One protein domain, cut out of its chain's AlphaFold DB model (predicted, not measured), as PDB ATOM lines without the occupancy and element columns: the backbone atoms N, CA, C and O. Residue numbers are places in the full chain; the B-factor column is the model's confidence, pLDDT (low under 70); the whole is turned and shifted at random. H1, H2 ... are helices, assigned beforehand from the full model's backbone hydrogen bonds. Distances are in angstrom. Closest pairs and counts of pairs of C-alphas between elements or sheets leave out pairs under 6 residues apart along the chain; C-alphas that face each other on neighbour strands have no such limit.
ATOM      1  N   ASP A  22     128.690 130.396 100.931       81.56
ATOM      2  CA  ASP A  22     129.124 129.142 100.289       81.56
ATOM      3  C   ASP A  22     130.525 128.697 100.740       81.56
ATOM      4  O   ASP A  22     130.846 127.509 100.818       81.56
ATOM      5  N   ARG A  23     131.408 129.667 100.999       85.25
ATOM      6  CA  ARG A  23     132.759 129.389 101.486       85.25
ATOM      7  C   ARG A  23     132.742 128.940 102.941       85.25
ATOM      8  O   ARG A  23     133.502 128.038 103.282       85.25
ATOM      9  N   ASP A  24     131.941 129.595 103.769       86.06
ATOM     10  CA  ASP A  24     131.843 129.282 105.188       86.06
ATOM     11  C   ASP A  24     131.256 127.855 105.351       86.06
ATOM     12  O   ASP A  24     131.856 127.040 106.052       86.06
ATOM     13  N   ASP A  25     130.242 127.487 104.554       90.50
ATOM     14  CA  ASP A  25     129.685 126.121 104.487       90.50
ATOM     15  C   ASP A  25     130.741 125.083 104.059       90.50
ATOM     16  O   ASP A  25     130.862 123.995 104.629       90.50
ATOM     17  N   LYS A  26     131.567 125.421 103.058       91.06
ATOM     18  CA  LYS A  26     132.659 124.543 102.613       91.06
ATOM     19  C   LYS A  26     133.683 124.300 103.723       91.06
ATOM     20  O   LYS A  26     134.194 123.185 103.839       91.06
ATOM     21  N   TYR A  27     134.021 125.327 104.498       94.62
ATOM     22  CA  TYR A  27     134.976 125.195 105.596       94.62
ATOM     23  C   TYR A  27     134.411 124.394 106.764       94.62
ATOM     24  O   TYR A  27     135.147 123.585 107.320       94.62
ATOM     25  N   GLU A  28     133.123 124.534 107.075       95.56
ATOM     26  CA  GLU A  28     132.457 123.714 108.091       95.56
ATOM     27  C   GLU A  28     132.497 122.220 107.725       95.56
ATOM     28  O   GLU A  28     132.866 121.373 108.543       95.56
ATOM     29  N   ILE A  29     132.220 121.887 106.458       96.12
ATOM     30  CA  ILE A  29     132.337 120.507 105.970       96.12
ATOM     31  C   ILE A  29     133.782 120.012 106.107       96.12
ATOM     32  O   ILE A  29     134.001 118.924 106.642       96.12
ATOM     33  N   GLN A  30     134.770 120.794 105.659       96.75
ATOM     34  CA  GLN A  30     136.185 120.420 105.761       96.75
ATOM     35  C   GLN A  30     136.626 120.194 107.210       96.75
ATOM     36  O   GLN A  30     137.254 119.178 107.497       96.75
ATOM     37  N   GLU A  31     136.257 121.092 108.122       97.69
ATOM     38  CA  GLU A  31     136.519 120.952 109.553       97.69
ATOM     39  C   GLU A  31     135.950 119.636 110.089       97.69
ATOM     40  O   GLU A  31     136.681 118.849 110.692       97.69
ATOM     41  N   SER A  32     134.679 119.343 109.801       97.69
ATOM     42  CA  SER A  32     134.036 118.112 110.269       97.69
ATOM     43  C   SER A  32     134.738 116.844 109.761       97.69
ATOM     44  O   SER A  32     134.868 115.862 110.497       97.69
ATOM     45  N   VAL A  33     135.230 116.865 108.518       98.06
ATOM     46  CA  VAL A  33     135.967 115.753 107.910       98.06
ATOM     47  C   VAL A  33     137.335 115.593 108.568       98.06
ATOM     48  O   VAL A  33     137.701 114.476 108.931       98.06
ATOM     49  N   TYR A  34     138.073 116.685 108.780       98.44
ATOM     50  CA  TYR A  34     139.397 116.626 109.399       98.44
ATOM     51  C   TYR A  34     139.348 116.244 110.876       98.44
ATOM     52  O   TYR A  34     140.198 115.474 111.313       98.44
ATOM     53  N   LEU A  35     138.327 116.676 111.622       98.06
ATOM     54  CA  LEU A  35     138.097 116.212 112.992       98.06
ATOM     55  C   LEU A  35     137.902 114.693 113.029       98.06
ATOM     56  O   LEU A  35     138.560 114.000 113.803       98.06
ATOM     57  N   ARG A  36     137.038 114.149 112.160       97.81
ATOM     58  CA  ARG A  36     136.791 112.697 112.080       97.81
ATOM     59  C   ARG A  36     138.043 111.930 111.669       97.81
ATOM     60  O   ARG A  36     138.354 110.910 112.275       97.81
ATOM     61  N   TRP A  37     138.763 112.424 110.665       97.88
ATOM     62  CA  TRP A  37     139.982 111.785 110.184       97.88
ATOM     63  C   TRP A  37     141.098 111.817 111.234       97.88
ATOM     64  O   TRP A  37     141.664 110.770 111.542       97.88
ATOM     65  N   GLY A  38     141.351 112.965 111.868       97.50
ATOM     66  CA  GLY A  38     142.315 113.080 112.964       97.50
ATOM     67  C   GLY A  38     141.963 112.159 114.134       97.50
ATOM     68  O   GLY A  38     142.824 111.438 114.631       97.50
ATOM     69  N   ASN A  39     140.681 112.079 114.501       97.12
ATOM     70  CA  ASN A  39     140.202 111.164 115.541       97.12
ATOM     71  C   ASN A  39     140.305 109.682 115.174       97.12
ATOM     72  O   ASN A  39     140.386 108.857 116.075       97.12
ATOM     73  N   SER A  40     140.339 109.319 113.888       96.00
ATOM     74  CA  SER A  40     140.622 107.929 113.500       96.00
ATOM     75  C   SER A  40     142.088 107.527 113.714       96.00
ATOM     76  O   SER A  40     142.398 106.339 113.727       96.00
ATOM     77  N   LEU A  41     142.985 108.506 113.893       94.94
ATOM     78  CA  LEU A  41     144.419 108.298 114.111       94.94
ATOM     79  C   LEU A  41     144.830 108.468 115.584       94.94
ATOM     80  O   LEU A  41     145.788 107.839 116.032       94.94
ATOM     81  N   LEU A  42     144.134 109.320 116.341       91.94
ATOM     82  CA  LEU A  42     144.423 109.589 117.751       91.94
ATOM     83  C   LEU A  42     143.687 108.597 118.663       91.94
ATOM     84  O   LEU A  42     142.470 108.476 118.604       91.94
ATOM     85  N   ALA A  43     144.414 107.920 119.557       76.06
ATOM     86  CA  ALA A  43     143.829 106.890 120.423       76.06
ATOM     87  C   ALA A  43     143.169 107.429 121.711       76.06
ATOM     88  O   ALA A  43     142.206 106.838 122.190       76.06
ATOM     89  N   ASN A  44     143.693 108.519 122.294       74.88
ATOM     90  CA  ASN A  44     143.431 108.854 123.707       74.88
ATOM     91  C   ASN A  44     142.843 110.256 123.958       74.88
ATOM     92  O   ASN A  44     142.219 110.466 124.995       74.88
ATOM     93  N   GLU A  45     143.016 111.210 123.041       85.56
ATOM     94  CA  GLU A  45     142.486 112.575 123.176       85.56
ATOM     95  C   GLU A  45     141.842 113.005 121.853       85.56
ATOM     96  O   GLU A  45     142.564 113.352 120.916       85.56
ATOM     97  N   PRO A  46     140.500 112.942 121.737       90.75
ATOM     98  CA  PRO A  46     139.830 113.295 120.499       90.75
ATOM     99  C   PRO A  46     139.753 114.814 120.325       90.75
ATOM    100  O   PRO A  46     139.415 115.545 121.259       90.75
ATOM    101  N   LEU A  47     139.987 115.252 119.093       96.69
ATOM    102  CA  LEU A  47     139.715 116.588 118.581       96.69
ATOM    103  C   LEU A  47     138.208 116.855 118.634       96.69
ATOM    104  O   LEU A  47     137.404 116.011 118.217       96.69
ATOM    105  N   LYS A  48     137.824 118.033 119.119       95.81
ATOM    106  CA  LYS A  48     136.424 118.407 119.359       95.81
ATOM    107  C   LYS A  48     135.947 119.522 118.447       95.81
ATOM    108  O   LYS A  48     134.794 119.497 118.029       95.81
ATOM    109  N   ASP A  49     136.807 120.497 118.176       97.31
ATOM    110  CA  ASP A  49     136.455 121.692 117.414       97.31
ATOM    111  C   ASP A  49     137.665 122.303 116.692       97.31
ATOM    112  O   ASP A  49     138.803 121.840 116.828       97.31
ATOM    113  N   PHE A  50     137.428 123.363 115.918       97.56
ATOM    114  CA  PHE A  50     138.461 124.104 115.199       97.56
ATOM    115  C   PHE A  50     139.677 124.525 116.049       97.56
ATOM    116  O   PHE A  50     140.784 124.624 115.519       97.56
ATOM    117  N   ARG A  51     139.525 124.775 117.358       97.88
ATOM    118  CA  ARG A  51     140.660 125.169 118.216       97.88
ATOM    119  C   ARG A  51     141.648 124.024 118.372       97.88
ATOM    120  O   ARG A  51     142.850 124.275 118.336       97.88
ATOM    121  N   ASP A  52     141.159 122.791 118.452       97.81
ATOM    122  CA  ASP A  52     142.017 121.608 118.457       97.81
ATOM    123  C   ASP A  52     142.714 121.433 117.096       97.81
ATOM    124  O   ASP A  52     143.886 121.071 117.041       97.81
ATOM    125  N   LEU A  53     142.056 121.788 115.984       98.19
ATOM    126  CA  LEU A  53     142.711 121.809 114.667       98.19
ATOM    127  C   LEU A  53     143.846 122.850 114.567       98.19
ATOM    128  O   LEU A  53     144.735 122.687 113.730       98.19
ATOM    129  N   CYS A  54     143.825 123.901 115.393       98.19
ATOM    130  CA  CYS A  54     144.858 124.943 115.462       98.19
ATOM    131  C   CYS A  54     146.010 124.619 116.428       98.19
ATOM    132  O   CYS A  54     147.045 125.303 116.415       98.19
ATOM    133  N   ASP A  55     145.820 123.648 117.321       97.12
ATOM    134  CA  ASP A  55     146.797 123.321 118.353       97.12
ATOM    135  C   ASP A  55     147.974 122.557 117.733       97.12
ATOM    136  O   ASP A  55     147.825 121.509 117.093       97.12
ATOM    137  N   LEU A  56     149.182 123.088 117.947       96.88
ATOM    138  CA  LEU A  56     150.398 122.505 117.399       96.88
ATOM    139  C   LEU A  56     150.652 121.107 117.961       96.88
ATOM    140  O   LEU A  56     151.193 120.272 117.245       96.88
ATOM    141  N   LYS A  57     150.220 120.810 119.194       95.19
ATOM    142  CA  LYS A  57     150.339 119.468 119.779       95.19
ATOM    143  C   LYS A  57     149.655 118.422 118.898       95.19
ATOM    144  O   LYS A  57     150.265 117.392 118.594       95.19
ATOM    145  N   TYR A  58     148.420 118.679 118.469       96.69
ATOM    146  CA  TYR A  58     147.684 117.747 117.615       96.69
ATOM    147  C   TYR A  58     148.259 117.717 116.200       96.69
ATOM    148  O   TYR A  58     148.505 116.635 115.674       96.69
ATOM    149  N   LEU A  59     148.569 118.880 115.621       96.94
ATOM    150  CA  LEU A  59     149.190 118.967 114.295       96.94
ATOM    151  C   LEU A  59     150.516 118.197 114.221       96.94
ATOM    152  O   LEU A  59     150.726 117.446 113.276       96.94
ATOM    153  N   ASN A  60     151.383 118.320 115.228       96.19
ATOM    154  CA  ASN A  60     152.649 117.586 115.304       96.19
ATOM    155  C   ASN A  60     152.438 116.088 115.557       96.19
ATOM    156  O   ASN A  60     153.163 115.266 115.002       96.19
ATOM    157  N   SER A  61     151.421 115.713 116.338       95.75
ATOM    158  CA  SER A  61     151.067 114.300 116.535       95.75
ATOM    159  C   SER A  61     150.649 113.649 115.214       95.75
ATOM    160  O   SER A  61     151.184 112.606 114.843       95.75
ATOM    161  N   ILE A  62     149.756 114.297 114.458       97.00
ATOM    162  CA  ILE A  62     149.335 113.815 113.139       97.00
ATOM    163  C   ILE A  62     150.495 113.872 112.140       97.00
ATOM    164  O   ILE A  62     150.699 112.905 111.414       97.00
ATOM    165  N   ALA A  63     151.305 114.937 112.134       97.44
ATOM    166  CA  ALA A  63     152.489 115.029 111.278       97.44
ATOM    167  C   ALA A  63     153.452 113.865 111.540       97.44
ATOM    168  O   ALA A  63     153.864 113.195 110.601       97.44
ATOM    169  N   SER A  64     153.716 113.552 112.812       96.56
ATOM    170  CA  SER A  64     154.560 112.423 113.212       96.56
ATOM    171  C   SER A  64     154.017 111.086 112.713       96.56
ATOM    172  O   SER A  64     154.789 110.251 112.245       96.56
ATOM    173  N   ILE A  65     152.696 110.883 112.759       96.25
ATOM    174  CA  ILE A  65     152.045 109.689 112.198       96.25
ATOM    175  C   ILE A  65     152.199 109.658 110.671       96.25
ATOM    176  O   ILE A  65     152.546 108.614 110.111       96.25
ATOM    177  N   SER A  66     151.969 110.791 110.004       96.94
ATOM    178  CA  SER A  66     151.991 110.930 108.546       96.94
ATOM    179  C   SER A  66     153.387 110.822 107.936       96.94
ATOM    180  O   SER A  66     153.517 110.317 106.828       96.94
ATOM    181  N   THR A  67     154.439 111.270 108.622       96.31
ATOM    182  CA  THR A  67     155.808 111.316 108.075       96.31
ATOM    183  C   THR A  67     156.746 110.305 108.733       96.31
ATOM    184  O   THR A  67     157.735 109.896 108.126       96.31
ATOM    185  N   GLY A  68     156.436 109.853 109.951       95.12
ATOM    186  CA  GLY A  68     157.333 109.061 110.791       95.12
ATOM    187  C   GLY A  68     158.410 109.887 111.504       95.12
ATOM    188  O   GLY A  68     159.351 109.304 112.039       95.12
ATOM    189  N   THR A  69     158.307 111.222 111.509       91.12
ATOM    190  CA  THR A  69     159.284 112.124 112.139       91.12
ATOM    191  C   THR A  69     158.641 112.941 113.249       91.12
ATOM    192  O   THR A  69     157.652 113.623 113.003       91.12
ATOM    193  N   SER A  70     159.238 112.939 114.441       88.50
ATOM    194  CA  SER A  70     158.799 113.802 115.540       88.50
ATOM    195  C   SER A  70     159.509 115.152 115.499       88.50
ATOM    196  O   SER A  70     160.727 115.211 115.322       88.50
ATOM    197  N   ILE A  71     158.747 116.231 115.671       93.81
ATOM    198  CA  ILE A  71     159.261 117.601 115.691       93.81
ATOM    199  C   ILE A  71     159.377 118.055 117.143       93.81
ATOM    200  O   ILE A  71     158.409 117.981 117.902       93.81
ATOM    201  N   ALA A  72     160.554 118.547 117.522       93.38
ATOM    202  CA  ALA A  72     160.757 119.210 118.802       93.38
ATOM    203  C   ALA A  72     160.333 120.679 118.696       93.38
ATOM    204  O   ALA A  72     160.786 121.385 117.795       93.38
ATOM    205  N   PHE A  73     159.484 121.137 119.616       94.38
ATOM    206  CA  PHE A  73     159.060 122.533 119.646       94.38
ATOM    207  C   PHE A  73     160.105 123.434 120.288       94.38
ATOM    208  O   PHE A  73     160.652 123.140 121.351       94.38
ATOM    209  N   SER A  74     160.339 124.557 119.624       93.50
ATOM    210  CA  SER A  74     161.188 125.655 120.068       93.50
ATOM    211  C   SER A  74     160.512 126.522 121.133       93.50
ATOM    212  O   SER A  74     161.193 127.237 121.866       93.50
ATOM    213  N   GLY A  75     159.176 126.477 121.217       92.44
ATOM    214  CA  GLY A  75     158.369 127.378 122.042       92.44
ATOM    215  C   GLY A  75     158.019 128.690 121.334       92.44
ATOM    216  O   GLY A  75     157.189 129.450 121.837       92.44
ATOM    217  N   ASN A  76     158.595 128.951 120.156       96.88
ATOM    218  CA  ASN A  76     158.156 130.014 119.264       96.88
ATOM    219  C   ASN A  76     157.140 129.448 118.264       96.88
ATOM    220  O   ASN A  76     157.486 128.680 117.369       96.88
ATOM    221  N   ARG A  77     155.881 129.886 118.383       95.94
ATOM    222  CA  ARG A  77     154.773 129.393 117.552       95.94
ATOM    223  C   ARG A  77     155.046 129.511 116.051       95.94
ATOM    224  O   ARG A  77     154.697 128.598 115.314       95.94
ATOM    225  N   HIS A  78     155.637 130.615 115.595       97.38
ATOM    226  CA  HIS A  78     155.900 130.814 114.171       97.38
ATOM    227  C   HIS A  78     156.947 129.818 113.656       97.38
ATOM    228  O   HIS A  78     156.754 129.199 112.608       97.38
ATOM    229  N   ASP A  79     158.027 129.629 114.412       97.81
ATOM    230  CA  ASP A  79     159.095 128.696 114.050       97.81
ATOM    231  C   ASP A  79     158.595 127.244 114.097       97.81
ATOM    232  O   ASP A  79     158.881 126.455 113.195       97.81
ATOM    233  N   ASP A  80     157.751 126.916 115.078       97.94
ATOM    234  CA  ASP A  80     157.118 125.602 115.202       97.94
ATOM    235  C   ASP A  80     156.133 125.331 114.045       97.94
ATOM    236  O   ASP A  80     156.110 124.228 113.493       97.94
ATOM    237  N   CYS A  81     155.375 126.342 113.599       98.25
ATOM    238  CA  CYS A  81     154.571 126.266 112.374       98.25
ATOM    239  C   CYS A  81     155.446 126.002 111.138       98.25
ATOM    240  O   CYS A  81     155.120 125.129 110.333       98.25
ATOM    241  N   CYS A  82     156.575 126.708 110.993       98.06
ATOM    242  CA  CYS A  82     157.513 126.491 109.886       98.06
ATOM    243  C   CYS A  82     158.072 125.062 109.885       98.06
ATOM    244  O   CYS A  82     158.171 124.435 108.825       98.06
ATOM    245  N   ALA A  83     158.414 124.535 111.063       97.88
ATOM    246  CA  ALA A  83     158.923 123.180 111.218       97.88
ATOM    247  C   ALA A  83     157.877 122.127 110.815       97.88
ATOM    248  O   ALA A  83     158.198 121.212 110.055       97.88
ATOM    249  N   ILE A  84     156.617 122.288 111.247       98.00
ATOM    250  CA  ILE A  84     155.509 121.400 110.857       98.00
ATOM    251  C   ILE A  84     155.314 121.413 109.343       98.00
ATOM    252  O   ILE A  84     155.362 120.349 108.725       98.00
ATOM    253  N   LEU A  85     155.160 122.594 108.738       98.19
ATOM    254  CA  LEU A  85     154.956 122.737 107.292       98.19
ATOM    255  C   LEU A  85     156.097 122.095 106.493       98.19
ATOM    256  O   LEU A  85     155.854 121.332 105.558       98.19
ATOM    257  N   SER A  86     157.340 122.322 106.922       97.19
ATOM    258  CA  SER A  86     158.525 121.734 106.291       97.19
ATOM    259  C   SER A  86     158.536 120.208 106.388       97.19
ATOM    260  O   SER A  86     158.831 119.538 105.400       97.19
ATOM    261  N   SER A  87     158.178 119.645 107.549       97.00
ATOM    262  CA  SER A  87     158.179 118.190 107.769       97.00
ATOM    263  C   SER A  87     157.208 117.440 106.851       97.00
ATOM    264  O   SER A  87     157.511 116.334 106.408       97.00
ATOM    265  N   ILE A  88     156.068 118.058 106.525       97.12
ATOM    266  CA  ILE A  88     155.033 117.479 105.656       97.12
ATOM    267  C   ILE A  88     155.192 117.898 104.187       97.12
ATOM    268  O   ILE A  88     154.402 117.486 103.340       97.12
ATOM    269  N   GLY A  89     156.211 118.708 103.871       96.12
ATOM    270  CA  GLY A  89     156.475 119.205 102.520       96.12
ATOM    271  C   GLY A  89     155.475 120.255 102.019       96.12
ATOM    272  O   GLY A  89     155.345 120.434 100.805       96.12
ATOM    273  N   ASP A  90     154.767 120.949 102.915       97.62
ATOM    274  CA  ASP A  90     153.860 122.038 102.548       97.62
ATOM    275  C   ASP A  90     154.647 123.335 102.333       97.62
ATOM    276  O   ASP A  90     155.162 123.951 103.262       97.62
ATOM    277  N   THR A  91     154.728 123.755 101.072       96.62
ATOM    278  CA  THR A  91     155.406 124.988 100.645       96.62
ATOM    279  C   THR A  91     154.437 126.109 100.272       96.62
ATOM    280  O   THR A  91     154.865 127.175  99.831       96.62
ATOM    281  N   LYS A  92     153.126 125.870 100.386       97.19
ATOM    282  CA  LYS A  92     152.078 126.777  99.896       97.19
ATOM    283  C   LYS A  92     151.357 127.495 101.024       97.19
ATOM    284  O   LYS A  92     150.877 128.608 100.811       97.19
ATOM    285  N   THR A  93     151.243 126.864 102.186       98.19
ATOM    286  CA  THR A  93     150.592 127.468 103.347       98.19
ATOM    287  C   THR A  93     151.522 128.483 104.013       98.19
ATOM    288  O   THR A  93     152.696 128.208 104.240       98.19
ATOM    289  N   SER A  94     151.000 129.670 104.335       98.12
ATOM    290  CA  SER A  94     151.753 130.704 105.049       98.12
ATOM    291  C   SER A  94     151.928 130.322 106.527       98.12
ATOM    292  O   SER A  94     150.917 130.155 107.219       98.12
ATOM    293  N   PRO A  95     153.169 130.235 107.050       97.81
ATOM    294  CA  PRO A  95     153.401 129.962 108.468       97.81
ATOM    295  C   PRO A  95     152.814 131.038 109.386       97.81
ATOM    296  O   PRO A  95     152.293 130.713 110.446       97.81
ATOM    297  N   ALA A  96     152.843 132.307 108.965       98.12
ATOM    298  CA  ALA A  96     152.263 133.413 109.724       98.12
ATOM    299  C   ALA A  96     150.734 133.298 109.817       98.12
ATOM    300  O   ALA A  96     150.173 133.393 110.901       98.12
ATOM    301  N   GLU A  97     150.056 132.996 108.703       98.56
ATOM    302  CA  GLU A  97     148.598 132.807 108.711       98.56
ATOM    303  C   GLU A  97     148.185 131.581 109.540       98.56
ATOM    304  O   GLU A  97     147.157 131.607 110.217       98.56
ATOM    305  N   MET A  98     148.987 130.513 109.512       98.00
ATOM    306  CA  MET A  98     148.798 129.343 110.369       98.00
ATOM    307  C   MET A  98     148.993 129.695 111.851       98.00
ATOM    308  O   MET A  98     148.164 129.318 112.679       98.00
ATOM    309  N   ALA A  99     150.056 130.432 112.189       97.88
ATOM    310  CA  ALA A  99     150.329 130.876 113.554       97.88
ATOM    311  C   ALA A  99     149.203 131.775 114.094       97.88
ATOM    312  O   ALA A  99     148.829 131.642 115.260       97.88
ATOM    313  N   ASP A 100     148.601 132.594 113.231       98.12
ATOM    314  CA  ASP A 100     147.448 133.450 113.536       98.12
ATOM    315  C   ASP A 100     146.097 132.708 113.520       98.12
ATOM    316  O   ASP A 100     145.043 133.331 113.670       98.12
ATOM    317  N   ASN A 101     146.095 131.382 113.344       97.81
ATOM    318  CA  ASN A 101     144.898 130.534 113.296       97.81
ATOM    319  C   ASN A 101     143.897 130.930 112.198       97.81
ATOM    320  O   ASN A 101     142.683 130.773 112.357       97.81
ATOM    321  N   GLN A 102     144.381 131.433 111.060       97.69
ATOM    322  CA  GLN A 102     143.521 131.711 109.912       97.69
ATOM    323  C   GLN A 102     142.897 130.406 109.405       97.69
ATOM    324  O   GLN A 102     143.606 129.492 108.982       97.69
ATOM    325  N   GLN A 103     141.561 130.337 109.384       96.62
ATOM    326  CA  GLN A 103     140.810 129.110 109.080       96.62
ATOM    327  C   GLN A 103     141.258 128.433 107.784       96.62
ATOM    328  O   GLN A 103     141.537 127.239 107.760       96.62
ATOM    329  N   LYS A 104     141.416 129.213 106.710       96.62
ATOM    330  CA  LYS A 104     141.891 128.696 105.423       96.62
ATOM    331  C   LYS A 104     143.285 128.069 105.524       96.62
ATOM    332  O   LYS A 104     143.508 127.025 104.917       96.62
ATOM    333  N   ALA A 105     144.212 128.709 106.237       98.25
ATOM    334  CA  ALA A 105     145.576 128.214 106.389       98.25
ATOM    335  C   ALA A 105     145.573 126.905 107.182       98.25
ATOM    336  O   ALA A 105     146.094 125.908 106.695       98.25
ATOM    337  N   VAL A 106     144.879 126.864 108.323       98.50
ATOM    338  CA  VAL A 106     144.747 125.656 109.155       98.50
ATOM    339  C   VAL A 106     144.145 124.494 108.357       98.50
ATOM    340  O   VAL A 106     144.743 123.424 108.290       98.50
ATOM    341  N   LEU A 107     143.019 124.704 107.665       98.38
ATOM    342  CA  LEU A 107     142.395 123.668 106.827       98.38
ATOM    343  C   LEU A 107     143.286 123.231 105.647       98.38
ATOM    344  O   LEU A 107     143.190 122.087 105.198       98.38
ATOM    345  N   SER A 108     144.161 124.114 105.152       98.38
ATOM    346  CA  SER A 108     145.157 123.765 104.127       98.38
ATOM    347  C   SER A 108     146.257 122.866 104.699       98.38
ATOM    348  O   SER A 108     146.611 121.883 104.056       98.38
ATOM    349  N   VAL A 109     146.726 123.121 105.927       98.56
ATOM    350  CA  VAL A 109     147.689 122.236 106.611       98.56
ATOM    351  C   VAL A 109     147.101 120.848 106.841       98.56
ATOM    352  O   VAL A 109     147.769 119.851 106.579       98.56
ATOM    353  N   TRP A 110     145.842 120.756 107.277       98.56
ATOM    354  CA  TRP A 110     145.170 119.464 107.453       98.56
ATOM    355  C   TRP A 110     145.034 118.685 106.144       98.56
ATOM    356  O   TRP A 110     145.227 117.470 106.132       98.56
ATOM    357  N   TRP A 111     144.806 119.368 105.022       98.25
ATOM    358  CA  TRP A 111     144.882 118.723 103.713       98.25
ATOM    359  C   TRP A 111     146.293 118.201 103.405       98.25
ATOM    360  O   TRP A 111     146.449 117.044 103.016       98.25
ATOM    361  N   SER A 112     147.328 119.014 103.629       98.31
ATOM    362  CA  SER A 112     148.726 118.600 103.450       98.31
ATOM    363  C   SER A 112     149.092 117.397 104.336       98.31
ATOM    364  O   SER A 112     149.811 116.504 103.891       98.31
ATOM    365  N   LEU A 113     148.535 117.300 105.549       98.44
ATOM    366  CA  LEU A 113     148.697 116.145 106.442       98.44
ATOM    367  C   LEU A 113     148.089 114.860 105.864       98.44
ATOM    368  O   LEU A 113     148.721 113.805 105.958       98.44
ATOM    369  N   VAL A 114     146.909 114.941 105.237       98.25
ATOM    370  CA  VAL A 114     146.285 113.810 104.520       98.25
ATOM    371  C   VAL A 114     147.164 113.367 103.348       98.25
ATOM    372  O   VAL A 114     147.367 112.171 103.135       98.25
ATOM    373  N   GLN A 115     147.740 114.314 102.604       97.25
ATOM    374  CA  GLN A 115     148.639 114.004 101.488       97.25
ATOM    375  C   GLN A 115     149.946 113.353 101.962       97.25
ATOM    376  O   GLN A 115     150.401 112.384 101.353       97.25
ATOM    377  N   ALA A 116     150.528 113.844 103.059       97.00
ATOM    378  CA  ALA A 116     151.704 113.237 103.676       97.00
ATOM    379  C   ALA A 116     151.405 111.810 104.165       97.00
ATOM    380  O   ALA A 116     152.188 110.898 103.905       97.00
ATOM    381  N   PHE A 117     150.237 111.597 104.784       97.38
ATOM    382  CA  PHE A 117     149.782 110.269 105.198       97.38
ATOM    383  C   PHE A 117     149.670 109.313 104.003       97.38
ATOM    384  O   PHE A 117     150.210 108.209 104.044       97.38
ATOM    385  N   TRP A 118     149.027 109.744 102.911       96.06
ATOM    386  CA  TRP A 118     148.933 108.960 101.676       96.06
ATOM    387  C   TRP A 118     150.310 108.585 101.126       96.06
ATOM    388  O   TRP A 118     150.554 107.423 100.813       96.06
ATOM    389  N   LYS A 119     151.241 109.541 101.075       95.38
ATOM    390  CA  LYS A 119     152.606 109.290 100.597       95.38
ATOM    391  C   LYS A 119     153.366 108.276 101.460       95.38
ATOM    392  O   LYS A 119     154.317 107.663 100.990       95.38
ATOM    393  N   ARG A 120     152.976 108.085 102.721       95.31
ATOM    394  CA  ARG A 120     153.604 107.108 103.614       95.31
ATOM    395  C   ARG A 120     152.932 105.738 103.583       95.31
ATOM    396  O   ARG A 120     153.635 104.733 103.606       95.31
ATOM    397  N   TYR A 121     151.602 105.695 103.568       95.75
ATOM    398  CA  TYR A 121     150.832 104.461 103.769       95.75
ATOM    399  C   TYR A 121     150.086 103.970 102.526       95.75
ATOM    400  O   TYR A 121     149.550 102.865 102.539       95.75
ATOM    401  N   GLY A 122     150.029 104.768 101.459       94.06
ATOM    402  CA  GLY A 122     149.405 104.362 100.206       94.06
ATOM    403  C   GLY A 122     150.133 103.175  99.552       94.06
ATOM    404  O   GLY A 122     151.328 102.953  99.798       94.06
TER     405      GLY A 122
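What this domain is: This is residues 22 to 122 of the 174 residues of the protein "Calponin-homology (CH) domain-containing protein" of Angiostrongylus costaricensis (UniProt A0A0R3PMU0). Three helices that run the same way, H3, H4 and H6, pack as a rounded body with their centres in a triangle, and the long helix H1 crosses H6 obliquely on the side away from H4. The short H5 packs on H4 near the end where H4 and H6 begin, and the short H2 lies near residues 106 to 110 of H6; the links of residues 42 to 49, 68 to 76 and 88 to 94 run back toward that end. The printed part has 101 residues, with six named helices in the order H1, H2, H3, H4, H5, H6 and no named strand, so its class is all helix. It is compact, with a radius of gyration of the C-alphas of 12.6 A and spans of 36 by 29 by 24 A.

How they stand to each other: H1, residues 22 to 41, is the longest helix by residues, and it touches H6, residues 103 to 121, at a steep tilt of 40 degrees, the same way. Their closest C-alphas are those of Tyr 34 and Trp 110, 6.7 A apart; H1 touches H6 with residues 27 to 34 alone, and H6 touches H1 with residues 103 to 110 alone. H6 is the hub, touching four other helices. With H3, residues 56 to 67, it has 14 pairs of C-alphas within 8 A, the closest being those of Ser 66 and Phe 117 at 4.1 A; the two run the same way at a shallow tilt of 28 degrees. With residues 38 to 41 alone, H1 only just touches residues 62 to 65 of H3, with 3 pairs of C-alphas within 8 A; the closest are those of Gly 38 and Ile 62, 7.1 A apart. Those two helices run the same way at a steep tilt of 67 degrees, only just short of about perpendicular. H3 also touches H4, residues 77 to 87, at a shallow tilt of 12 degrees, the same way, with the closest C-alphas, those of Asn 60 and Ile 84, 6.5 A apart. Of the four touching pairs with a tilt, two are at a shallow tilt: the helix packing is part aligned, with lines nearly side by side, and part crossed. H4 and H6 are close but not clearly touching, with the closest C-alphas, those of Leu 85 and Val 109, 7.3 A apart. H5, residues 95 to 99, touches H4, where the closest C-alphas, those of Cys 81 and Pro 95, are 5.5 A apart. H5 and H6 only just touch, only at the corner by their link, with 3 pairs of C-alphas within 8 A; those of Met 98 and Ala 105 are closest, 5.2 A apart. H2, residues 50 to 54, only just touches H6, with 3 such pairs, and the closest C-alphas are those of Cys 54 and Val 106 at 6.3 A. H1 is apart from H4 and from H5. Every O i to N i+4 pair is within hydrogen-bond range in H2, H3, H4, H5 and H6, and 15 of 16 are in H1.

Where its parts are: H1 begins at C-alpha 22, (129.124, 129.142, 100.289), and measures 29.3 A from first to last C-alpha. H6 measures 27.1 A and ends at C-alpha 121, (150.832, 104.461, 103.769). H3 measures 15.5 A. H4 measures 15.3 A and begins at C-alpha 77, (154.773, 129.393, 117.552). H2 and H5 have five residues each.

The domain as a whole: The two C-alphas farthest apart are those of Asp 22 and Ala 72, at 38.0 A. The printed part, residues 22 to 122, has no cut. The links H2 to H3 and H5 to H6 are tight, the other three are short, and no link is long. The mean pLDDT of the printed part is 95.7, and no printed residue is under 70.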